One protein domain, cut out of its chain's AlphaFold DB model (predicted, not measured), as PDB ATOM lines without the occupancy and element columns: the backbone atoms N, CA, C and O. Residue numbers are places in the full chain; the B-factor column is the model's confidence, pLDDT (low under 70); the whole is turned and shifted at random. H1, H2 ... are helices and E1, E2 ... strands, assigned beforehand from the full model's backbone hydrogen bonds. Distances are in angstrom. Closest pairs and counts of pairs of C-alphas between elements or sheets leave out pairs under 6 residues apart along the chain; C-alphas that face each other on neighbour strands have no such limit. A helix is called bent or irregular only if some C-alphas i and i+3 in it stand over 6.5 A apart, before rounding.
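Overview. This is residues 4 to 117 and 126 to 162 of the 624 residues of the protein "ATP pyrophosphate-lyase" of Angomonas deanei (UniProt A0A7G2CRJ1). A long helix, H5, reaches from H1 at its first residues to H6, which crosses its last turns; the hairpin E2 and E3 packs on its residues 71 to 79, while a three-stranded sheet of E1, E4 and E5, with H1, H2 and H7 at its border, makes a second small part. H4 crosses H5 at residues 67 to 71, with the short H3 beyond it, and the stretches beside the cut run outward from the body. The printed part has 151 residues, with seven named helices and five named strands in the order H1 H2 E1 H3 H4 H5 H6 E2 E3 E4 H7 E5; the class is mixed, helices and strands. The sheet E1 - E4 - E5 and the sheet E2 - E3 are both antiparallel. The whole is only just compact, close to loose, with a radius of gyration of the C-alphas of 17.5 A and spans of 53 by 40 by 29 A.

Arrangement. Start at the inner strand of the larger sheet, E4, residues 136 to 140. Its edge neighbour E1, residues 28 to 31, is antiparallel at 149 degrees; look for N 29 and O 139, 2.9 A apart and within hydrogen-bond range. The other edge strand, E5, residues 153 to 156, is antiparallel to E4 at 163 degrees, with N 138 and O 153 within hydrogen-bond range at 3.0 A. H1, residues 4 to 16, only grazes this sheet with its residues 4 to 6; H2, residues 21 to 26, only grazes it with residues 23 to 26. H7, residues 141 to 145, is only just on the sheet, with 5 pairs of C-alphas within 10 A, and only grazes it. H2 and H7 touch, their closest C-alphas being those of Gln 24 and Ala 142, 4.8 A apart. Move outward to H5, residues 64 to 82, the hub, which touches three helices. It touches H1 at Val 6 and Arg 65, whose C-alphas, the closest, are 5.5 A apart, at a shallow tilt of 21 degrees, opposite ways. It only just touches H4, residues 48 to 56, with 3 pairs of C-alphas within 8 A, the closest being those of Phe 53 and Leu 67, 6.8 A apart; the tilt of 71 degrees is only just about perpendicular. H3, residues 41 to 44, and H4 touch only at the corner, the closest C-alphas, of His 44 and Glu 51, being 4.8 A apart. H6, residues 88 to 98, touches H5 about perpendicular at 85 degrees, closest at the C-alphas of Leu 79 and Leu 91, 6.9 A. E2, residues 100 to 103, and E3, residues 106 to 109, form a hairpin, with N 101 and O 108 within hydrogen-bond range at 2.8 A. The closest C-alphas of H5 and E2 are those of Phe 75 and Val 103, 6.0 A apart. Every O i to N i+4 pair is within hydrogen-bond range in H2, H4, H5, H6 and H7; H1 has 7 of 9, and H3 is too short for such a pair.

Along the chain. Find C-alpha 136 at (-20.245, -40.268, -43.530); from there E4 runs 13.3 A to C-alpha 140. Find C-alpha 64 at (-6.524, -43.172, -44.870); H5 runs 26.9 A to C-alpha 82 at (-15.189, -65.229, -32.208). H1 measures 16.0 A and is irregular, with C-alphas 7 and 10 lying 8.0 A apart; H6 measures 15.5 A and H4 12.2 A.

Size, cuts and confidence. The two C-alphas farthest apart, of Ser 20 and Pro 85, are 55.5 A apart. Residues 118 to 125 are not printed, and C-alphas 117 and 126 are 8.6 A apart across this cut, in the link from E3 to E4. Of the links printed whole, none is long. The mean pLDDT of the printed part is 81.0; look for values under 70 at residue 99 and residues 110 to 117, 126 to 133 and 158 to 162.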
ATOM      1  N   ASP A   4     -12.599 -45.710 -53.653       70.69
ATOM      2  CA  ASP A   4     -11.953 -44.883 -54.682       70.69
ATOM      3  C   ASP A   4     -11.097 -43.737 -54.119       70.69
ATOM      4  O   ASP A   4     -10.040 -43.426 -54.678       70.69
ATOM      5  N   PHE A   5     -11.523 -43.101 -53.019       81.38
ATOM      6  CA  PHE A   5     -10.752 -42.013 -52.407       81.38
ATOM      7  C   PHE A   5      -9.471 -42.541 -51.762       81.38
ATOM      8  O   PHE A   5      -8.403 -41.959 -51.947       81.38
ATOM      9  N   VAL A   6      -9.563 -43.666 -51.048       82.56
ATOM     10  CA  VAL A   6      -8.422 -44.266 -50.352       82.56
ATOM     11  C   VAL A   6      -7.388 -44.787 -51.352       82.56
ATOM     12  O   VAL A   6      -6.195 -44.525 -51.203       82.56
ATOM     13  N   HIS A   7      -7.841 -45.437 -52.427       82.75
ATOM     14  CA  HIS A   7      -6.974 -45.919 -53.504       82.75
ATOM     15  C   HIS A   7      -6.284 -44.805 -54.303       82.75
ATOM     16  O   HIS A   7      -5.192 -45.023 -54.827       82.75
ATOM     17  N   ARG A   8      -6.900 -43.621 -54.416       83.81
ATOM     18  CA  ARG A   8      -6.342 -42.480 -55.164       83.81
ATOM     19  C   ARG A   8      -5.705 -41.409 -54.279       83.81
ATOM     20  O   ARG A   8      -5.234 -40.413 -54.825       83.81
ATOM     21  N   TYR A   9      -5.659 -41.607 -52.960       86.75
ATOM     22  CA  TYR A   9      -5.230 -40.600 -51.987       86.75
ATOM     23  C   TYR A   9      -3.893 -39.944 -52.351       86.75
ATOM     24  O   TYR A   9      -3.849 -38.733 -52.530       86.75
ATOM     25  N   ASP A  10      -2.831 -40.727 -52.560       86.00
ATOM     26  CA  ASP A  10      -1.488 -40.190 -52.835       86.00
ATOM     27  C   ASP A  10      -1.442 -39.355 -54.131       86.00
ATOM     28  O   ASP A  10      -0.807 -38.301 -54.184       86.00
ATOM     29  N   TYR A  11      -2.172 -39.785 -55.167       86.69
ATOM     30  CA  TYR A  11      -2.302 -39.052 -56.431       86.69
ATOM     31  C   TYR A  11      -3.087 -37.745 -56.256       86.69
ATOM     32  O   TYR A  11      -2.685 -36.701 -56.772       86.69
ATOM     33  N   LEU A  12      -4.197 -37.791 -55.513       86.12
ATOM     34  CA  LEU A  12      -5.020 -36.620 -55.222       86.12
ATOM     35  C   LEU A  12      -4.265 -35.614 -54.349       86.12
ATOM     36  O   LEU A  12      -4.329 -34.421 -54.628       86.12
ATOM     37  N   MET A  13      -3.497 -36.066 -53.357       85.94
ATOM     38  CA  MET A  13      -2.646 -35.212 -52.522       85.94
ATOM     39  C   MET A  13      -1.548 -34.532 -53.345       85.94
ATOM     40  O   MET A  13      -1.402 -33.314 -53.271       85.94
ATOM     41  N   ALA A  14      -0.834 -35.285 -54.192       86.50
ATOM     42  CA  ALA A  14       0.188 -34.719 -55.071       86.50
ATOM     43  C   ALA A  14      -0.396 -33.668 -56.030       86.50
ATOM     44  O   ALA A  14       0.143 -32.571 -56.144       86.50
ATOM     45  N   ARG A  15      -1.528 -33.967 -56.682       87.25
ATOM     46  CA  ARG A  15      -2.127 -33.063 -57.673       87.25
ATOM     47  C   ARG A  15      -2.854 -31.869 -57.051       87.25
ATOM     48  O   ARG A  15      -2.894 -30.804 -57.658       87.25
ATOM     49  N   SER A  16      -3.429 -32.020 -55.861       84.06
ATOM     50  CA  SER A  16      -4.145 -30.928 -55.189       84.06
ATOM     51  C   SER A  16      -3.222 -29.884 -54.562       84.06
ATOM     52  O   SER A  16      -3.595 -28.715 -54.495       84.06
ATOM     53  N   ALA A  17      -1.994 -30.266 -54.204       80.12
ATOM     54  CA  ALA A  17      -0.950 -29.330 -53.789       80.12
ATOM     55  C   ALA A  17      -0.508 -28.362 -54.913       80.12
ATOM     56  O   ALA A  17       0.076 -27.320 -54.622       80.12
ATOM     57  N   GLU A  18      -0.790 -28.682 -56.182       87.00
ATOM     58  CA  GLU A  18      -0.409 -27.883 -57.359       87.00
ATOM     59  C   GLU A  18      -1.496 -26.896 -57.833       87.00
ATOM     60  O   GLU A  18      -1.226 -26.075 -58.709       87.00
ATOM     61  N   VAL A  19      -2.722 -26.979 -57.299       87.25
ATOM     62  CA  VAL A  19      -3.876 -26.158 -57.724       87.25
ATOM     63  C   VAL A  19      -4.288 -25.149 -56.650       87.25
ATOM     64  O   VAL A  19      -3.915 -25.275 -55.482       87.25
ATOM     65  N   SER A  20      -5.047 -24.123 -57.037       90.69
ATOM     66  CA  SER A  20      -5.427 -23.028 -56.138       90.69
ATOM     67  C   SER A  20      -6.376 -23.474 -55.019       90.69
ATOM     68  O   SER A  20      -7.116 -24.449 -55.148       90.69
ATOM     69  N   TYR A  21      -6.407 -22.723 -53.914       88.06
ATOM     70  CA  TYR A  21      -7.284 -23.011 -52.773       88.06
ATOM     71  C   TYR A  21      -8.777 -23.086 -53.157       88.06
ATOM     72  O   TYR A  21      -9.508 -23.929 -52.635       88.06
ATOM     73  N   ASP A  22      -9.230 -22.268 -54.111       88.06
ATOM     74  CA  ASP A  22     -10.616 -22.307 -54.592       88.06
ATOM     75  C   ASP A  22     -10.924 -23.589 -55.383       88.06
ATOM     76  O   ASP A  22     -12.018 -24.143 -55.260       88.06
ATOM     77  N   GLU A  23      -9.956 -24.120 -56.135       86.62
ATOM     78  CA  GLU A  23     -10.066 -25.426 -56.800       86.62
ATOM     79  C   GLU A  23     -10.039 -26.572 -55.773       86.62
ATOM     80  O   GLU A  23     -10.876 -27.477 -55.833       86.62
ATOM     81  N   GLN A  24      -9.165 -26.491 -54.761       87.94
ATOM     82  CA  GLN A  24      -9.110 -27.449 -53.647       87.94
ATOM     83  C   GLN A  24     -10.419 -27.489 -52.833       87.94
ATOM     84  O   GLN A  24     -10.779 -28.542 -52.303       87.94
ATOM     85  N   ARG A  25     -11.147 -26.366 -52.717       88.88
ATOM     86  CA  ARG A  25     -12.467 -26.317 -52.057       88.88
ATOM     87  C   ARG A  25     -13.583 -26.958 -52.882       88.88
ATOM     88  O   ARG A  25     -14.523 -27.475 -52.285       88.88
ATOM     89  N   ARG A  26     -13.503 -26.901 -54.217       86.69
ATOM     90  CA  ARG A  26     -14.520 -27.451 -55.136       86.69
ATOM     91  C   ARG A  26     -14.415 -28.964 -55.306       86.69
ATOM     92  O   ARG A  26     -15.429 -29.613 -55.543       86.69
ATOM     93  N   LEU A  27     -13.218 -29.535 -55.166       86.62
ATOM     94  CA  LEU A  27     -13.038 -30.984 -55.177       86.62
ATOM     95  C   LEU A  27     -13.505 -31.586 -53.843       86.62
ATOM     96  O   LEU A  27     -12.825 -31.455 -52.824       86.62
ATOM     97  N   LEU A  28     -14.669 -32.239 -53.859       87.44
ATOM     98  CA  LEU A  28     -15.280 -32.891 -52.699       87.44
ATOM     99  C   LEU A  28     -15.068 -34.408 -52.724       87.44
ATOM    100  O   LEU A  28     -15.057 -35.031 -53.784       87.44
ATOM    101  N   THR A  29     -14.952 -35.004 -51.540       85.31
ATOM    102  CA  THR A  29     -14.875 -36.453 -51.339       85.31
ATOM    103  C   THR A  29     -15.710 -36.895 -50.134       85.31
ATOM    104  O   THR A  29     -16.006 -36.104 -49.231       85.31
ATOM    105  N   LEU A  30     -16.098 -38.169 -50.132       85.50
ATOM    106  CA  LEU A  30     -16.843 -38.834 -49.065       85.50
ATOM    107  C   LEU A  30     -15.903 -39.742 -48.277       85.50
ATOM    108  O   LEU A  30     -15.148 -40.519 -48.859       85.50
ATOM    109  N   THR A  31     -15.982 -39.695 -46.952       82.88
ATOM    110  CA  THR A  31     -15.294 -40.662 -46.090       82.88
ATOM    111  C   THR A  31     -16.066 -40.878 -44.796       82.88
ATOM    112  O   THR A  31     -16.771 -39.987 -44.332       82.88
ATOM    113  N   ASN A  32     -15.916 -42.064 -44.214       81.25
ATOM    114  CA  ASN A  32     -16.396 -42.417 -42.880       81.25
ATOM    115  C   ASN A  32     -15.247 -42.687 -41.889       81.25
ATOM    116  O   ASN A  32     -15.485 -43.143 -40.778       81.25
ATOM    117  N   LEU A  33     -13.993 -42.445 -42.287       84.12
ATOM    118  CA  LEU A  33     -12.840 -42.613 -41.401       84.12
ATOM    119  C   LEU A  33     -12.715 -41.427 -40.423       84.12
ATOM    120  O   LEU A  33     -13.008 -40.284 -40.815       84.12
ATOM    121  N   PRO A  34     -12.225 -41.642 -39.183       84.88
ATOM    122  CA  PRO A  34     -11.783 -40.544 -38.326       84.88
ATOM    123  C   PRO A  34     -10.683 -39.730 -39.026       84.88
ATOM    124  O   PRO A  34     -10.113 -40.156 -40.032       84.88
ATOM    125  N   ASP A  35     -10.437 -38.508 -38.559       85.62
ATOM    126  CA  ASP A  35      -9.403 -37.656 -39.152       85.62
ATOM    127  C   ASP A  35      -8.010 -38.214 -38.819       85.62
ATOM    128  O   ASP A  35      -7.498 -38.033 -37.718       85.62
ATOM    129  N   TRP A  36      -7.419 -38.930 -39.779       88.12
ATOM    130  CA  TRP A  36      -6.136 -39.624 -39.637       88.12
ATOM    131  C   TRP A  36      -4.941 -38.683 -39.452       88.12
ATOM    132  O   TRP A  36      -3.846 -39.169 -39.199       88.12
ATOM    133  N   LEU A  37      -5.110 -37.363 -39.590       87.25
ATOM    134  CA  LEU A  37      -4.071 -36.376 -39.279       87.25
ATOM    135  C   LEU A  37      -4.255 -35.745 -37.886       87.25
ATOM    136  O   LEU A  37      -3.419 -34.942 -37.463       87.25
ATOM    137  N   ASP A  38      -5.326 -36.083 -37.160       86.56
ATOM    138  CA  ASP A  38      -5.628 -35.478 -35.867       86.56
ATOM    139  C   ASP A  38      -4.930 -36.185 -34.693       86.56
ATOM    140  O   ASP A  38      -5.385 -37.201 -34.173       86.56
ATOM    141  N   VAL A  39      -3.810 -35.611 -34.258       87.88
ATOM    142  CA  VAL A  39      -3.017 -36.074 -33.106       87.88
ATOM    143  C   VAL A  39      -3.369 -35.380 -31.782       87.88
ATOM    144  O   VAL A  39      -2.566 -35.437 -30.852       87.88
ATOM    145  N   SER A  40      -4.493 -34.660 -31.685       88.25
ATOM    146  CA  SER A  40      -4.852 -33.957 -30.444       88.25
ATOM    147  C   SER A  40      -5.410 -34.910 -29.379       88.25
ATOM    148  O   SER A  40      -6.055 -35.912 -29.700       88.25
ATOM    149  N   GLU A  41      -5.208 -34.583 -28.098       89.00
ATOM    150  CA  GLU A  41      -5.738 -35.387 -26.985       89.00
ATOM    151  C   GLU A  41      -7.271 -35.493 -27.059       89.00
ATOM    152  O   GLU A  41      -7.838 -36.549 -26.792       89.00
ATOM    153  N   GLU A  42      -7.964 -34.447 -27.521       86.56
ATOM    154  CA  GLU A  42      -9.416 -34.468 -27.728       86.56
ATOM    155  C   GLU A  42      -9.849 -35.345 -28.911       86.56
ATOM    156  O   GLU A  42     -11.016 -35.727 -28.989       86.56
ATOM    157  N   ALA A  43      -8.968 -35.645 -29.868       84.06
ATOM    158  CA  ALA A  43      -9.243 -36.593 -30.948       84.06
ATOM    159  C   ALA A  43      -9.034 -38.038 -30.488       84.06
ATOM    160  O   ALA A  43      -9.891 -38.882 -30.746       84.06
ATOM    161  N   HIS A  44      -7.966 -38.298 -29.731       90.19
ATOM    162  CA  HIS A  44      -7.712 -39.596 -29.100       90.19
ATOM    163  C   HIS A  44      -8.796 -39.972 -28.085       90.19
ATOM    164  O   HIS A  44      -9.356 -41.058 -28.180       90.19
ATOM    165  N   LEU A  45      -9.225 -39.042 -27.225       88.06
ATOM    166  CA  LEU A  45     -10.352 -39.245 -26.296       88.06
ATOM    167  C   LEU A  45     -11.710 -39.494 -26.983       88.06
ATOM    168  O   LEU A  45     -12.665 -39.890 -26.316       88.06
ATOM    169  N   ARG A  46     -11.829 -39.236 -28.293       83.75
ATOM    170  CA  ARG A  46     -13.038 -39.503 -29.093       83.75
ATOM    171  C   ARG A  46     -12.933 -40.756 -29.967       83.75
ATOM    172  O   ARG A  46     -13.948 -41.141 -30.541       83.75
ATOM    173  N   SER A  47     -11.748 -41.349 -30.117       86.88
ATOM    174  CA  SER A  47     -11.505 -42.463 -31.039       86.88
ATOM    175  C   SER A  47     -10.342 -43.338 -30.560       86.88
ATOM    176  O   SER A  47      -9.170 -43.062 -30.839       86.88
ATOM    177  N   ASP A  48     -10.690 -44.436 -29.883       88.69
ATOM    178  CA  ASP A  48      -9.780 -45.526 -29.506       88.69
ATOM    179  C   ASP A  48      -9.016 -46.063 -30.730       88.69
ATOM    180  O   ASP A  48      -7.823 -46.370 -30.645       88.69
ATOM    181  N   LEU A  49      -9.683 -46.170 -31.887       89.06
ATOM    182  CA  LEU A  49      -9.053 -46.569 -33.145       89.06
ATOM    183  C   LEU A  49      -7.912 -45.618 -33.537       89.06
ATOM    184  O   LEU A  49      -6.835 -46.085 -33.918       89.06
ATOM    185  N   LEU A  50      -8.131 -44.303 -33.440       90.31
ATOM    186  CA  LEU A  50      -7.166 -43.273 -33.829       90.31
ATOM    187  C   LEU A  50      -5.992 -43.173 -32.844       90.31
ATOM    188  O   LEU A  50      -4.845 -43.049 -33.277       90.31
ATOM    189  N   GLU A  51      -6.247 -43.297 -31.536       92.69
ATOM    190  CA  GLU A  51      -5.188 -43.394 -30.520       92.69
ATOM    191  C   GLU A  51      -4.277 -44.593 -30.808       92.69
ATOM    192  O   GLU A  51      -3.060 -44.449 -30.959       92.69
ATOM    193  N   ARG A  52      -4.865 -45.782 -30.981       91.62
ATOM    194  CA  ARG A  52      -4.114 -47.016 -31.254       91.62
ATOM    195  C   ARG A  52      -3.398 -46.972 -32.604       91.62
ATOM    196  O   ARG A  52      -2.310 -47.537 -32.718       91.62
ATOM    197  N   PHE A  53      -3.969 -46.311 -33.610       93.75
ATOM    198  CA  PHE A  53      -3.332 -46.101 -34.911       93.75
ATOM    199  C   PHE A  53      -2.084 -45.211 -34.782       93.75
ATOM    200  O   PHE A  53      -1.007 -45.618 -35.217       93.75
ATOM    201  N   HIS A  54      -2.188 -44.065 -34.101       94.25
ATOM    202  CA  HIS A  54      -1.059 -43.154 -33.849       94.25
ATOM    203  C   HIS A  54      -0.007 -43.745 -32.891       94.25
ATOM    204  O   HIS A  54       1.172 -43.434 -33.011       94.25
ATOM    205  N   ALA A  55      -0.392 -44.659 -31.997       92.75
ATOM    206  CA  ALA A  55       0.551 -45.435 -31.187       92.75
ATOM    207  C   ALA A  55       1.269 -46.558 -31.970       92.75
ATOM    208  O   ALA A  55       2.313 -47.040 -31.530       92.75
ATOM    209  N   THR A  56       0.719 -46.999 -33.110       93.19
ATOM    210  CA  THR A  56       1.267 -48.105 -33.923       93.19
ATOM    211  C   THR A  56       2.141 -47.613 -35.080       93.19
ATOM    212  O   THR A  56       3.119 -48.271 -35.436       93.19
ATOM    213  N   TYR A  57       1.790 -46.479 -35.689       92.38
ATOM    214  CA  TYR A  57       2.427 -45.960 -36.899       92.38
ATOM    215  C   TYR A  57       3.156 -44.636 -36.650       92.38
ATOM    216  O   TYR A  57       2.779 -43.847 -35.795       92.38
ATOM    217  N   ASN A  58       4.187 -44.358 -37.450       91.94
ATOM    218  CA  ASN A  58       4.840 -43.047 -37.459       91.94
ATOM    219  C   ASN A  58       3.994 -42.022 -38.230       91.94
ATOM    220  O   ASN A  58       3.293 -42.389 -39.171       91.94
ATOM    221  N   ALA A  59       4.159 -40.728 -37.937       87.38
ATOM    222  CA  ALA A  59       3.389 -39.649 -38.570       87.38
ATOM    223  C   ALA A  59       3.457 -39.602 -40.112       87.38
ATOM    224  O   ALA A  59       2.504 -39.187 -40.763       87.38
ATOM    225  N   SER A  60       4.543 -40.083 -40.727       86.94
ATOM    226  CA  SER A  60       4.656 -40.211 -42.192       86.94
ATOM    227  C   SER A  60       3.765 -41.302 -42.802       86.94
ATOM    228  O   SER A  60       3.622 -41.369 -44.020       86.94
ATOM    229  N   MET A  61       3.184 -42.170 -41.974       88.94
ATOM    230  CA  MET A  61       2.280 -43.254 -42.360       88.94
ATOM    231  C   MET A  61       0.814 -42.936 -42.035       88.94
ATOM    232  O   MET A  61      -0.044 -43.795 -42.231       88.94
ATOM    233  N   TYR A  62       0.508 -41.717 -41.581       91.38
ATOM    234  CA  TYR A  62      -0.851 -41.253 -41.311       91.38
ATOM    235  C   TYR A  62      -1.593 -40.965 -42.623       91.38
ATOM    236  O   TYR A  62      -1.669 -39.838 -43.110       91.38
ATOM    237  N   THR A  63      -2.106 -42.030 -43.231       89.62
ATOM    238  CA  THR A  63      -2.873 -42.011 -44.480       89.62
ATOM    239  C   THR A  63      -4.175 -42.786 -44.280       89.62
ATOM    240  O   THR A  63      -4.200 -43.740 -43.492       89.62
ATOM    241  N   PRO A  64      -5.257 -42.459 -45.014       89.06
ATOM    242  CA  PRO A  64      -6.524 -43.172 -44.870       89.06
ATOM    243  C   PRO A  64      -6.378 -44.658 -45.227       89.06
ATOM    244  O   PRO A  64      -7.074 -45.496 -44.664       89.06
ATOM    245  N   ARG A  65      -5.418 -45.001 -46.098       89.19
ATOM    246  CA  ARG A  65      -5.132 -46.380 -46.506       89.19
ATOM    247  C   ARG A  65      -4.484 -47.204 -45.401       89.19
ATOM    248  O   ARG A  65      -4.860 -48.355 -45.202       89.19
ATOM    249  N   ASN A  66      -3.538 -46.630 -44.660       91.19
ATOM    250  CA  ASN A  66      -2.940 -47.328 -43.522       91.19
ATOM    251  C   ASN A  66      -3.941 -47.467 -42.368       91.19
ATOM    252  O   ASN A  66      -3.961 -48.508 -41.715       91.19
ATOM    253  N   LEU A  67      -4.812 -46.473 -42.168       89.94
ATOM    254  CA  LEU A  67      -5.903 -46.543 -41.196       89.94
ATOM    255  C   LEU A  67      -6.944 -47.622 -41.567       89.94
ATOM    256  O   LEU A  67      -7.338 -48.409 -40.709       89.94
ATOM    257  N   GLU A  68      -7.332 -47.731 -42.842       88.06
ATOM    258  CA  GLU A  68      -8.201 -48.808 -43.343       88.06
ATOM    259  C   GLU A  68      -7.573 -50.199 -43.167       88.06
ATOM    260  O   GLU A  68      -8.235 -51.128 -42.699       88.06
ATOM    261  N   ILE A  69      -6.285 -50.351 -43.492       89.00
ATOM    262  CA  ILE A  69      -5.547 -51.605 -43.279       89.00
ATOM    263  C   ILE A  69      -5.504 -51.953 -41.783       89.00
ATOM    264  O   ILE A  69      -5.745 -53.104 -41.417       89.00
ATOM    265  N   PHE A  70      -5.251 -50.974 -40.909       91.62
ATOM    266  CA  PHE A  70      -5.226 -51.170 -39.459       91.62
ATOM    267  C   PHE A  70      -6.588 -51.633 -38.921       91.62
ATOM    268  O   PHE A  70      -6.661 -52.653 -38.230       91.62
ATOM    269  N   LEU A  71      -7.674 -50.956 -39.310       88.75
ATOM    270  CA  LEU A  71      -9.046 -51.339 -38.969       88.75
ATOM    271  C   LEU A  71      -9.386 -52.747 -39.488       88.75
ATOM    272  O   LEU A  71      -9.937 -53.567 -38.752       88.75
ATOM    273  N   THR A  72      -8.984 -53.069 -40.720       88.62
ATOM    274  CA  THR A  72      -9.199 -54.386 -41.345       88.62
ATOM    275  C   THR A  72      -8.470 -55.504 -40.592       88.62
ATOM    276  O   THR A  72      -9.045 -56.564 -40.347       88.62
ATOM    277  N   LEU A  73      -7.224 -55.283 -40.162       90.25
ATOM    278  CA  LEU A  73      -6.470 -56.261 -39.367       90.25
ATOM    279  C   LEU A  73      -7.091 -56.474 -37.979       90.25
ATOM    280  O   LEU A  73      -7.154 -57.612 -37.503       90.25
ATOM    281  N   ARG A  74      -7.601 -55.412 -37.342       89.75
ATOM    282  CA  ARG A  74      -8.329 -55.512 -36.064       89.75
ATOM    283  C   ARG A  74      -9.661 -56.247 -36.226       89.75
ATOM    284  O   ARG A  74      -9.962 -57.119 -35.413       89.75
ATOM    285  N   PHE A  75     -10.392 -56.000 -37.313       88.31
ATOM    286  CA  PHE A  75     -11.587 -56.759 -37.688       88.31
ATOM    287  C   PHE A  75     -11.294 -58.255 -37.885       88.31
ATOM    288  O   PHE A  75     -11.961 -59.093 -37.281       88.31
ATOM    289  N   ILE A  76     -10.257 -58.606 -38.655       87.81
ATOM    290  CA  ILE A  76      -9.850 -60.006 -38.869       87.81
ATOM    291  C   ILE A  76      -9.456 -60.669 -37.541       87.81
ATOM    292  O   ILE A  76      -9.862 -61.800 -37.280       87.81
ATOM    293  N   SER A  77      -8.718 -59.964 -36.677       88.06
ATOM    294  CA  SER A  77      -8.374 -60.441 -35.331       88.06
ATOM    295  C   SER A  77      -9.626 -60.702 -34.483       88.06
ATOM    296  O   SER A  77      -9.745 -61.759 -33.861       88.06
ATOM    297  N   ARG A  78     -10.610 -59.793 -34.515       86.81
ATOM    298  CA  ARG A  78     -11.879 -59.936 -33.787       86.81
ATOM    299  C   ARG A  78     -12.711 -61.120 -34.295       86.81
ATOM    300  O   ARG A  78     -13.173 -61.915 -33.480       86.81
ATOM    301  N   LEU A  79     -12.833 -61.280 -35.613       86.81
ATOM    302  CA  LEU A  79     -13.529 -62.400 -36.261       86.81
ATOM    303  C   LEU A  79     -12.842 -63.749 -35.976       86.81
ATOM    304  O   LEU A  79     -13.507 -64.761 -35.760       86.81
ATOM    305  N   ALA A  80     -11.506 -63.774 -35.934       86.31
ATOM    306  CA  ALA A  80     -10.744 -64.961 -35.554       86.31
ATOM    307  C   ALA A  80     -10.942 -65.330 -34.074       86.31
ATOM    308  O   ALA A  80     -11.015 -66.511 -33.752       86.31
ATOM    309  N   GLN A  81     -11.086 -64.345 -33.179       85.19
ATOM    310  CA  GLN A  81     -11.395 -64.582 -31.763       85.19
ATOM    311  C   GLN A  81     -12.819 -65.110 -31.530       85.19
ATOM    312  O   GLN A  81     -13.010 -65.898 -30.606       85.19
ATOM    313  N   SER A  82     -13.815 -64.704 -32.332       78.19
ATOM    314  CA  SER A  82     -15.189 -65.229 -32.208       78.19
ATOM    315  C   SER A  82     -15.385 -66.606 -32.860       78.19
ATOM    316  O   SER A  82     -16.411 -67.252 -32.651       78.19
ATOM    317  N   THR A  83     -14.388 -67.108 -33.598       84.44
ATOM    318  CA  THR A  83     -14.504 -68.320 -34.419       84.44
ATOM    319  C   THR A  83     -13.590 -69.447 -33.935       84.44
ATOM    320  O   THR A  83     -12.371 -69.356 -34.038       84.44
ATOM    321  N   SER A  84     -14.164 -70.577 -33.503       83.94
ATOM    322  CA  SER A  84     -13.393 -71.773 -33.127       83.94
ATOM    323  C   SER A  84     -14.023 -73.070 -33.662       83.94
ATOM    324  O   SER A  84     -15.221 -73.275 -33.466       83.94
ATOM    325  N   PRO A  85     -13.254 -73.971 -34.314       84.75
ATOM    326  CA  PRO A  85     -11.872 -73.788 -34.768       84.75
ATOM    327  C   PRO A  85     -11.776 -72.805 -35.948       84.75
ATOM    328  O   PRO A  85     -12.692 -72.717 -36.770       84.75
ATOM    329  N   ILE A  86     -10.643 -72.103 -36.055       88.44
ATOM    330  CA  ILE A  86     -10.375 -71.120 -37.115       88.44
ATOM    331  C   ILE A  86     -10.156 -71.848 -38.452       88.44
ATOM    332  O   ILE A  86      -9.113 -72.454 -38.685       88.44
ATOM    333  N   ASN A  87     -11.146 -71.785 -39.342       89.62
ATOM    334  CA  ASN A  87     -11.055 -72.233 -40.733       89.62
ATOM    335  C   ASN A  87     -11.984 -71.388 -41.624       89.62
ATOM    336  O   ASN A  87     -12.829 -70.650 -41.117       89.62
ATOM    337  N   ALA A  88     -11.831 -71.484 -42.947       86.31
ATOM    338  CA  ALA A  88     -12.547 -70.632 -43.900       86.31
ATOM    339  C   ALA A  88     -14.083 -70.758 -43.818       86.31
ATOM    340  O   ALA A  88     -14.783 -69.751 -43.915       86.31
ATOM    341  N   ASP A  89     -14.611 -71.967 -43.605       87.75
ATOM    342  CA  ASP A  89     -16.055 -72.196 -43.500       87.75
ATOM    343  C   ASP A  89     -16.642 -71.628 -42.211       87.75
ATOM    344  O   ASP A  89     -17.687 -70.976 -42.249       87.75
ATOM    345  N   ASN A  90     -15.948 -71.811 -41.089       85.31
ATOM    346  CA  ASN A  90     -16.359 -71.266 -39.802       85.31
ATOM    347  C   ASN A  90     -16.251 -69.735 -39.784       85.31
ATOM    348  O   ASN A  90     -17.203 -69.091 -39.364       85.31
ATOM    349  N   LEU A  91     -15.173 -69.144 -40.315       85.69
ATOM    350  CA  LEU A  91     -15.023 -67.682 -40.417       85.69
ATOM    351  C   LEU A  91     -16.136 -67.067 -41.278       85.69
ATOM    352  O   LEU A  91     -16.761 -66.082 -40.889       85.69
ATOM    353  N   ARG A  92     -16.435 -67.692 -42.426       84.44
ATOM    354  CA  ARG A  92     -17.562 -67.316 -43.288       84.44
ATOM    355  C   ARG A  92     -18.897 -67.440 -42.548       84.44
ATOM    356  O   ARG A  92     -19.751 -66.570 -42.688       84.44
ATOM    357  N   ARG A  93     -19.088 -68.503 -41.765       82.69
ATOM    358  CA  ARG A  93     -20.311 -68.731 -40.986       82.69
ATOM    359  C   ARG A  93     -20.483 -67.690 -39.876       82.69
ATOM    360  O   ARG A  93     -21.576 -67.142 -39.778       82.69
ATOM    361  N   SER A  94     -19.445 -67.380 -39.100       82.50
ATOM    362  CA  SER A  94     -19.478 -66.328 -38.070       82.50
ATOM    363  C   SER A  94     -19.804 -64.967 -38.684       82.50
ATOM    364  O   SER A  94     -20.702 -64.286 -38.203       82.50
ATOM    365  N   LEU A  95     -19.174 -64.621 -39.815       82.19
ATOM    366  CA  LEU A  95     -19.447 -63.381 -40.547       82.19
ATOM    367  C   LEU A  95     -20.933 -63.234 -40.926       82.19
ATOM    368  O   LEU A  95     -21.522 -62.178 -40.704       82.19
ATOM    369  N   TYR A  96     -21.545 -64.291 -41.475       78.62
ATOM    370  CA  TYR A  96     -22.959 -64.281 -41.871       78.62
ATOM    371  C   TYR A  96     -23.949 -64.400 -40.700       78.62
ATOM    372  O   TYR A  96     -25.099 -63.999 -40.865       78.62
ATOM    373  N   LEU A  97     -23.547 -64.970 -39.557       77.94
ATOM    374  CA  LEU A  97     -24.420 -65.137 -38.387       77.94
ATOM    375  C   LEU A  97     -24.396 -63.936 -37.438       77.94
ATOM    376  O   LEU A  97     -25.451 -63.563 -36.936       77.94
ATOM    377  N   GLU A  98     -23.227 -63.345 -37.181       74.56
ATOM    378  CA  GLU A  98     -23.109 -62.177 -36.297       74.56
ATOM    379  C   GLU A  98     -23.602 -60.905 -37.005       74.56
ATOM    380  O   GLU A  98     -24.311 -60.105 -36.399       74.56
ATOM    381  N   GLY A  99     -23.292 -60.729 -38.299       68.69
ATOM    382  CA  GLY A  99     -23.856 -59.687 -39.176       68.69
ATOM    383  C   GLY A  99     -23.474 -58.229 -38.858       68.69
ATOM    384  O   GLY A  99     -23.550 -57.378 -39.747       68.69
ATOM    385  N   LEU A 100     -23.038 -57.947 -37.629       75.25
ATOM    386  CA  LEU A 100     -22.553 -56.669 -37.123       75.25
ATOM    387  C   LEU A 100     -21.394 -56.914 -36.147       75.25
ATOM    388  O   LEU A 100     -21.579 -57.496 -35.082       75.25
ATOM    389  N   PHE A 101     -20.209 -56.419 -36.493       76.25
ATOM    390  CA  PHE A 101     -19.010 -56.468 -35.661       76.25
ATOM    391  C   PHE A 101     -18.647 -55.055 -35.226       76.25
ATOM    392  O   PHE A 101     -18.403 -54.203 -36.072       76.25
ATOM    393  N   VAL A 102     -18.559 -54.803 -33.924       77.19
ATOM    394  CA  VAL A 102     -17.977 -53.552 -33.423       77.19
ATOM    395  C   VAL A 102     -16.479 -53.776 -33.215       77.19
ATOM    396  O   VAL A 102     -16.079 -54.687 -32.483       77.19
ATOM    397  N   VAL A 103     -15.659 -52.985 -33.906       78.50
ATOM    398  CA  VAL A 103     -14.196 -52.987 -33.794       78.50
ATOM    399  C   VAL A 103     -13.787 -51.662 -33.177       78.50
ATOM    400  O   VAL A 103     -13.923 -50.619 -33.810       78.50
ATOM    401  N   ASP A 104     -13.329 -51.729 -31.927       81.69
ATOM    402  CA  ASP A 104     -13.177 -50.573 -31.038       81.69
ATOM    403  C   ASP A 104     -14.505 -49.802 -30.933       81.69
ATOM    404  O   ASP A 104     -15.459 -50.339 -30.371       81.69
ATOM    405  N   GLU A 105     -14.603 -48.608 -31.509       75.00
ATOM    406  CA  GLU A 105     -15.834 -47.818 -31.616       75.00
ATOM    407  C   GLU A 105     -16.568 -47.962 -32.966       75.00
ATOM    408  O   GLU A 105     -17.703 -47.509 -33.100       75.00
ATOM    409  N   THR A 106     -15.954 -48.588 -33.979       77.00
ATOM    410  CA  THR A 106     -16.471 -48.608 -35.362       77.00
ATOM    411  C   THR A 106     -17.395 -49.810 -35.619       77.00
ATOM    412  O   THR A 106     -16.929 -50.954 -35.580       77.00
ATOM    413  N   PRO A 107     -18.690 -49.608 -35.943       75.62
ATOM    414  CA  PRO A 107     -19.589 -50.686 -36.349       75.62
ATOM    415  C   PRO A 107     -19.362 -51.095 -37.816       75.62
ATOM    416  O   PRO A 107     -19.530 -50.306 -38.740       75.62
ATOM    417  N   LEU A 108     -19.040 -52.369 -38.041       75.88
ATOM    418  CA  LEU A 108     -18.835 -52.987 -39.351       75.88
ATOM    419  C   LEU A 108     -19.885 -54.083 -39.583       75.88
ATOM    420  O   LEU A 108     -19.806 -55.170 -39.012       75.88
ATOM    421  N   GLY A 109     -20.879 -53.807 -40.427       71.25
ATOM    422  CA  GLY A 109     -21.957 -54.748 -40.753       71.25
ATOM    423  C   GLY A 109     -23.319 -54.069 -40.858       71.25
ATOM    424  O   GLY A 109     -23.400 -52.847 -40.924       71.25
ATOM    425  N   THR A 110     -24.415 -54.825 -40.902       63.03
ATOM    426  CA  THR A 110     -25.745 -54.230 -41.113       63.03
ATOM    427  C   THR A 110     -26.224 -53.453 -39.888       63.03
ATOM    428  O   THR A 110     -26.666 -54.049 -38.908       63.03
ATOM    429  N   PHE A 111     -26.184 -52.124 -39.967       60.09
ATOM    430  CA  PHE A 111     -26.743 -51.228 -38.956       60.09
ATOM    431  C   PHE A 111     -28.235 -50.953 -39.228       60.09
ATOM    432  O   PHE A 111     -28.659 -50.753 -40.373       60.09
ATOM    433  N   ASN A 112     -29.021 -50.966 -38.148       57.94
ATOM    434  CA  ASN A 112     -30.461 -50.724 -38.126       57.94
ATOM    435  C   ASN A 112     -30.744 -49.589 -37.130       57.94
ATOM    436  O   ASN A 112     -30.486 -49.753 -35.938       57.94
ATOM    437  N   ASP A 113     -31.304 -48.470 -37.593       55.16
ATOM    438  CA  ASP A 113     -31.804 -47.417 -36.702       55.16
ATOM    439  C   ASP A 113     -33.279 -47.675 -36.382       55.16
ATOM    440  O   ASP A 113     -34.166 -47.420 -37.200       55.16
ATOM    441  N   CYS A 114     -33.526 -48.222 -35.192       55.78
ATOM    442  CA  CYS A 114     -34.864 -48.558 -34.705       55.78
ATOM    443  C   CYS A 114     -35.231 -47.768 -33.431       55.78
ATOM    444  O   CYS A 114     -36.171 -48.139 -32.732       55.78
ATOM    445  N   ALA A 115     -34.523 -46.670 -33.123       50.06
ATOM    446  CA  ALA A 115     -34.674 -45.899 -31.878       50.06
ATOM    447  C   ALA A 115     -35.977 -45.067 -31.773       50.06
ATOM    448  O   ALA A 115     -36.138 -44.276 -30.848       50.06
ATOM    449  N   SER A 116     -36.899 -45.216 -32.728       47.69
ATOM    450  CA  SER A 116     -38.138 -44.429 -32.841       47.69
ATOM    451  C   SER A 116     -39.381 -45.265 -33.192       47.69
ATOM    452  O   SER A 116     -40.377 -44.717 -33.661       47.69
ATOM    453  N   ILE A 117     -39.353 -46.584 -32.961       47.84
ATOM    454  CA  ILE A 117     -40.544 -47.439 -33.099       47.84
ATOM    455  C   ILE A 117     -41.367 -47.353 -31.796       47.84
ATOM    456  O   ILE A 117     -40.831 -47.707 -30.745       47.84
ATOM    457  N   CYS A 126     -37.718 -53.718 -39.093       53.81
ATOM    458  CA  CYS A 126     -37.077 -52.408 -39.221       53.81
ATOM    459  C   CYS A 126     -36.549 -52.235 -40.668       53.81
ATOM    460  O   CYS A 126     -35.639 -52.942 -41.107       53.81
ATOM    461  N   THR A 127     -37.206 -51.374 -41.456       51.75
ATOM    462  CA  THR A 127     -36.996 -51.239 -42.916       51.75
ATOM    463  C   THR A 127     -35.779 -50.391 -43.273       51.75
ATOM    464  O   THR A 127     -35.210 -50.549 -44.352       51.75
ATOM    465  N   LYS A 128     -35.353 -49.524 -42.353       55.44
ATOM    466  CA  LYS A 128     -34.203 -48.630 -42.491       55.44
ATOM    467  C   LYS A 128     -32.891 -49.391 -42.294       55.44
ATOM    468  O   LYS A 128     -32.471 -49.630 -41.164       55.44
ATOM    469  N   LYS A 129     -32.229 -49.737 -43.403       60.44
ATOM    470  CA  LYS A 129     -30.915 -50.403 -43.424       60.44
ATOM    471  C   LYS A 129     -29.910 -49.566 -44.205       60.44
ATOM    472  O   LYS A 129     -30.044 -49.427 -45.416       60.44
ATOM    473  N   ASN A 130     -28.873 -49.060 -43.543       62.16
ATOM    474  CA  ASN A 130     -27.757 -48.358 -44.201       62.16
ATOM    475  C   ASN A 130     -26.555 -49.285 -44.506       62.16
ATOM    476  O   ASN A 130     -25.524 -48.815 -44.977       62.16
ATOM    477  N   TYR A 131     -26.680 -50.591 -44.226       60.69
ATOM    478  CA  TYR A 131     -25.675 -51.634 -44.493       60.69
ATOM    479  C   TYR A 131     -24.263 -51.335 -43.941       60.69
ATOM    480  O   TYR A 131     -23.272 -51.810 -44.493       60.69
ATOM    481  N   GLY A 132     -24.173 -50.576 -42.840       63.16
ATOM    482  CA  GLY A 132     -22.905 -50.289 -42.154       63.16
ATOM    483  C   GLY A 132     -22.212 -49.004 -42.586       63.16
ATOM    484  O   GLY A 132     -21.055 -48.785 -42.246       63.16
ATOM    485  N   ALA A 133     -22.901 -48.145 -43.338       66.00
ATOM    486  CA  ALA A 133     -22.419 -46.808 -43.646       66.00
ATOM    487  C   ALA A 133     -22.824 -45.824 -42.527       66.00
ATOM    488  O   ALA A 133     -23.911 -45.240 -42.567       66.00
ATOM    489  N   SER A 134     -21.964 -45.677 -41.514       73.88
ATOM    490  CA  SER A 134     -22.070 -44.653 -40.462       73.88
ATOM    491  C   SER A 134     -21.089 -43.501 -40.680       73.88
ATOM    492  O   SER A 134     -20.155 -43.623 -41.470       73.88
ATOM    493  N   ASP A 135     -21.333 -42.379 -39.999       77.19
ATOM    494  CA  ASP A 135     -20.409 -41.246 -39.825       77.19
ATOM    495  C   ASP A 135     -19.824 -40.680 -41.131       77.19
ATOM    496  O   ASP A 135     -18.704 -40.165 -41.183       77.19
ATOM    497  N   ILE A 136     -20.617 -40.747 -42.203       81.00
ATOM    498  CA  ILE A 136     -20.245 -40.268 -43.530       81.00
ATOM    499  C   ILE A 136     -20.159 -38.744 -43.472       81.00
ATOM    500  O   ILE A 136     -21.168 -38.068 -43.273       81.00
ATOM    501  N   LYS A 137     -18.964 -38.197 -43.682       84.88
ATOM    502  CA  LYS A 137     -18.710 -36.757 -43.814       84.88
ATOM    503  C   LYS A 137     -18.321 -36.417 -45.252       84.88
ATOM    504  O   LYS A 137     -17.655 -37.200 -45.933       84.88
ATOM    505  N   VAL A 138     -18.710 -35.221 -45.696       87.19
ATOM    506  CA  VAL A 138     -18.250 -34.636 -46.964       87.19
ATOM    507  C   VAL A 138     -17.115 -33.678 -46.641       87.19
ATOM    508  O   VAL A 138     -17.318 -32.680 -45.946       87.19
ATOM    509  N   ILE A 139     -15.923 -33.950 -47.159       87.12
ATOM    510  CA  ILE A 139     -14.747 -33.094 -46.972       87.12
ATOM    511  C   ILE A 139     -14.246 -32.600 -48.326       87.12
ATOM    512  O   ILE A 139     -14.350 -33.299 -49.330       87.12
ATOM    513  N   SER A 140     -13.728 -31.376 -48.363       89.69
ATOM    514  CA  SER A 140     -13.035 -30.862 -49.541       89.69
ATOM    515  C   SER A 140     -11.566 -31.270 -49.508       89.69
ATOM    516  O   SER A 140     -11.009 -31.562 -48.448       89.69
ATOM    517  N   MET A 141     -10.905 -31.241 -50.661       88.44
ATOM    518  CA  MET A 141      -9.468 -31.495 -50.733       88.44
ATOM    519  C   MET A 141      -8.667 -30.456 -49.925       88.44
ATOM    520  O   MET A 141      -7.666 -30.796 -49.299       88.44
ATOM    521  N   ALA A 142      -9.173 -29.219 -49.830       86.88
ATOM    522  CA  ALA A 142      -8.645 -28.178 -48.944       86.88
ATOM    523  C   ALA A 142      -8.703 -28.558 -47.448       86.88
ATOM    524  O   ALA A 142      -7.782 -28.223 -46.708       86.88
ATOM    525  N   ALA A 143      -9.750 -29.265 -47.002       85.81
ATOM    526  CA  ALA A 143      -9.882 -29.743 -45.619       85.81
ATOM    527  C   ALA A 143      -8.920 -30.894 -45.286       85.81
ATOM    528  O   ALA A 143      -8.450 -31.000 -44.159       85.81
ATOM    529  N   VAL A 144      -8.581 -31.724 -46.276       85.94
ATOM    530  CA  VAL A 144      -7.574 -32.790 -46.124       85.94
ATOM    531  C   VAL A 144      -6.150 -32.223 -46.114       85.94
ATOM    532  O   VAL A 144      -5.309 -32.686 -45.349       85.94
ATOM    533  N   LEU A 145      -5.870 -31.215 -46.947       83.00
ATOM    534  CA  LEU A 145      -4.571 -30.532 -46.983       83.00
ATOM    535  C   LEU A 145      -4.344 -29.618 -45.767       83.00
ATOM    536  O   LEU A 145      -3.198 -29.393 -45.380       83.00
ATOM    537  N   ASN A 146      -5.410 -29.067 -45.180       81.94
ATOM    538  CA  ASN A 146      -5.327 -28.142 -44.057       81.94
ATOM    539  C   ASN A 146      -6.461 -28.360 -43.041       81.94
ATOM    540  O   ASN A 146      -7.596 -27.925 -43.243       81.94
ATOM    541  N   LYS A 147      -6.090 -28.922 -41.885       72.50
ATOM    542  CA  LYS A 147      -6.972 -29.234 -40.750       72.50
ATOM    543  C   LYS A 147      -7.783 -28.036 -40.217       72.50
ATOM    544  O   LYS A 147      -8.814 -28.233 -39.582       72.50
ATOM    545  N   THR A 148      -7.360 -26.786 -40.443       77.38
ATOM    546  CA  THR A 148      -8.148 -25.618 -39.991       77.38
ATOM    547  C   THR A 148      -9.413 -25.376 -40.824       77.38
ATOM    548  O   THR A 148     -10.271 -24.590 -40.420       77.38
ATOM    549  N   VAL A 149      -9.561 -26.057 -41.964       83.06
ATOM    550  CA  VAL A 149     -10.759 -26.011 -42.806       83.06
ATOM    551  C   VAL A 149     -11.699 -27.149 -42.405       83.06
ATOM    552  O   VAL A 149     -11.402 -28.322 -42.605       83.06
ATOM    553  N   ALA A 150     -12.858 -26.796 -41.848       80.19
ATOM    554  CA  ALA A 150     -13.872 -27.766 -41.440       80.19
ATOM    555  C   ALA A 150     -14.462 -28.559 -42.626       80.19
ATOM    556  O   ALA A 150     -14.446 -28.113 -43.777       80.19
ATOM    557  N   ALA A 151     -15.047 -29.722 -42.317       79.88
ATOM    558  CA  ALA A 151     -15.823 -30.516 -43.267       79.88
ATOM    559  C   ALA A 151     -16.959 -29.689 -43.898       79.88
ATOM    560  O   ALA A 151     -17.585 -28.865 -43.231       79.88
ATOM    561  N   VAL A 152     -17.244 -29.934 -45.179       84.62
ATOM    562  CA  VAL A 152     -18.306 -29.236 -45.928       84.62
ATOM    563  C   VAL A 152     -19.684 -29.686 -45.444       84.62
ATOM    564  O   VAL A 152     -20.580 -28.862 -45.292       84.62
ATOM    565  N   TYR A 153     -19.818 -30.975 -45.124       83.94
ATOM    566  CA  TYR A 153     -20.925 -31.516 -44.341       83.94
ATOM    567  C   TYR A 153     -20.359 -32.427 -43.248       83.94
ATOM    568  O   TYR A 153     -19.484 -33.256 -43.516       83.94
ATOM    569  N   GLY A 154     -20.843 -32.247 -42.015       80.81
ATOM    570  CA  GLY A 154     -20.440 -33.047 -40.856       80.81
ATOM    571  C   GLY A 154     -20.826 -34.529 -40.978       80.81
ATOM    572  O   GLY A 154     -21.580 -34.887 -41.884       80.81
ATOM    573  N   PRO A 155     -20.312 -35.392 -40.083       79.75
ATOM    574  CA  PRO A 155     -20.613 -36.819 -40.106       79.75
ATOM    575  C   PRO A 155     -22.111 -37.063 -39.909       79.75
ATOM    576  O   PRO A 155     -22.718 -36.558 -38.963       79.75
ATOM    577  N   VAL A 156     -22.700 -37.848 -40.808       76.12
ATOM    578  CA  VAL A 156     -24.096 -38.283 -40.747       76.12
ATOM    579  C   VAL A 156     -24.206 -39.786 -40.986       76.12
ATOM    580  O   VAL A 156     -23.493 -40.363 -41.806       76.12
ATOM    581  N   THR A 157     -25.163 -40.412 -40.303       72.81
ATOM    582  CA  THR A 157     -25.509 -41.832 -40.456       72.81
ATOM    583  C   THR A 157     -26.925 -41.924 -41.042       72.81
ATOM    584  O   THR A 157     -27.883 -42.163 -40.308       72.81
ATOM    585  N   PRO A 158     -27.114 -41.640 -42.346       63.53
ATOM    586  CA  PRO A 158     -28.442 -41.588 -42.944       63.53
ATOM    587  C   PRO A 158     -29.055 -42.987 -43.054       63.53
ATOM    588  O   PRO A 158     -28.423 -43.931 -43.535       63.53
ATOM    589  N   SER A 159     -30.328 -43.118 -42.688       62.03
ATOM    590  CA  SER A 159     -31.113 -44.296 -43.052       62.03
ATOM    591  C   SER A 159     -31.380 -44.293 -44.558       62.03
ATOM    592  O   SER A 159     -32.029 -43.367 -45.044       62.03
ATOM    593  N   MET A 160     -30.952 -45.326 -45.293       57.09
ATOM    594  CA  MET A 160     -31.423 -45.504 -46.670       57.09
ATOM    595  C   MET A 160     -32.893 -45.921 -46.654       57.09
ATOM    596  O   MET A 160     -33.232 -47.002 -46.171       57.09
ATOM    597  N   ASP A 161     -33.742 -45.058 -47.203       51.22
ATOM    598  CA  ASP A 161     -35.128 -45.365 -47.522       51.22
ATOM    599  C   ASP A 161     -35.227 -45.617 -49.031       51.22
ATOM    600  O   ASP A 161     -34.995 -44.719 -49.841       51.22
ATOM    601  N   PHE A 162     -35.505 -46.864 -49.420       47.59
ATOM    602  CA  PHE A 162     -35.741 -47.218 -50.820       47.59
ATOM    603  C   PHE A 162     -37.176 -46.836 -51.188       47.59
ATOM    604  O   PHE A 162     -38.061 -47.688 -51.297       47.59
TER     605      PHE A 162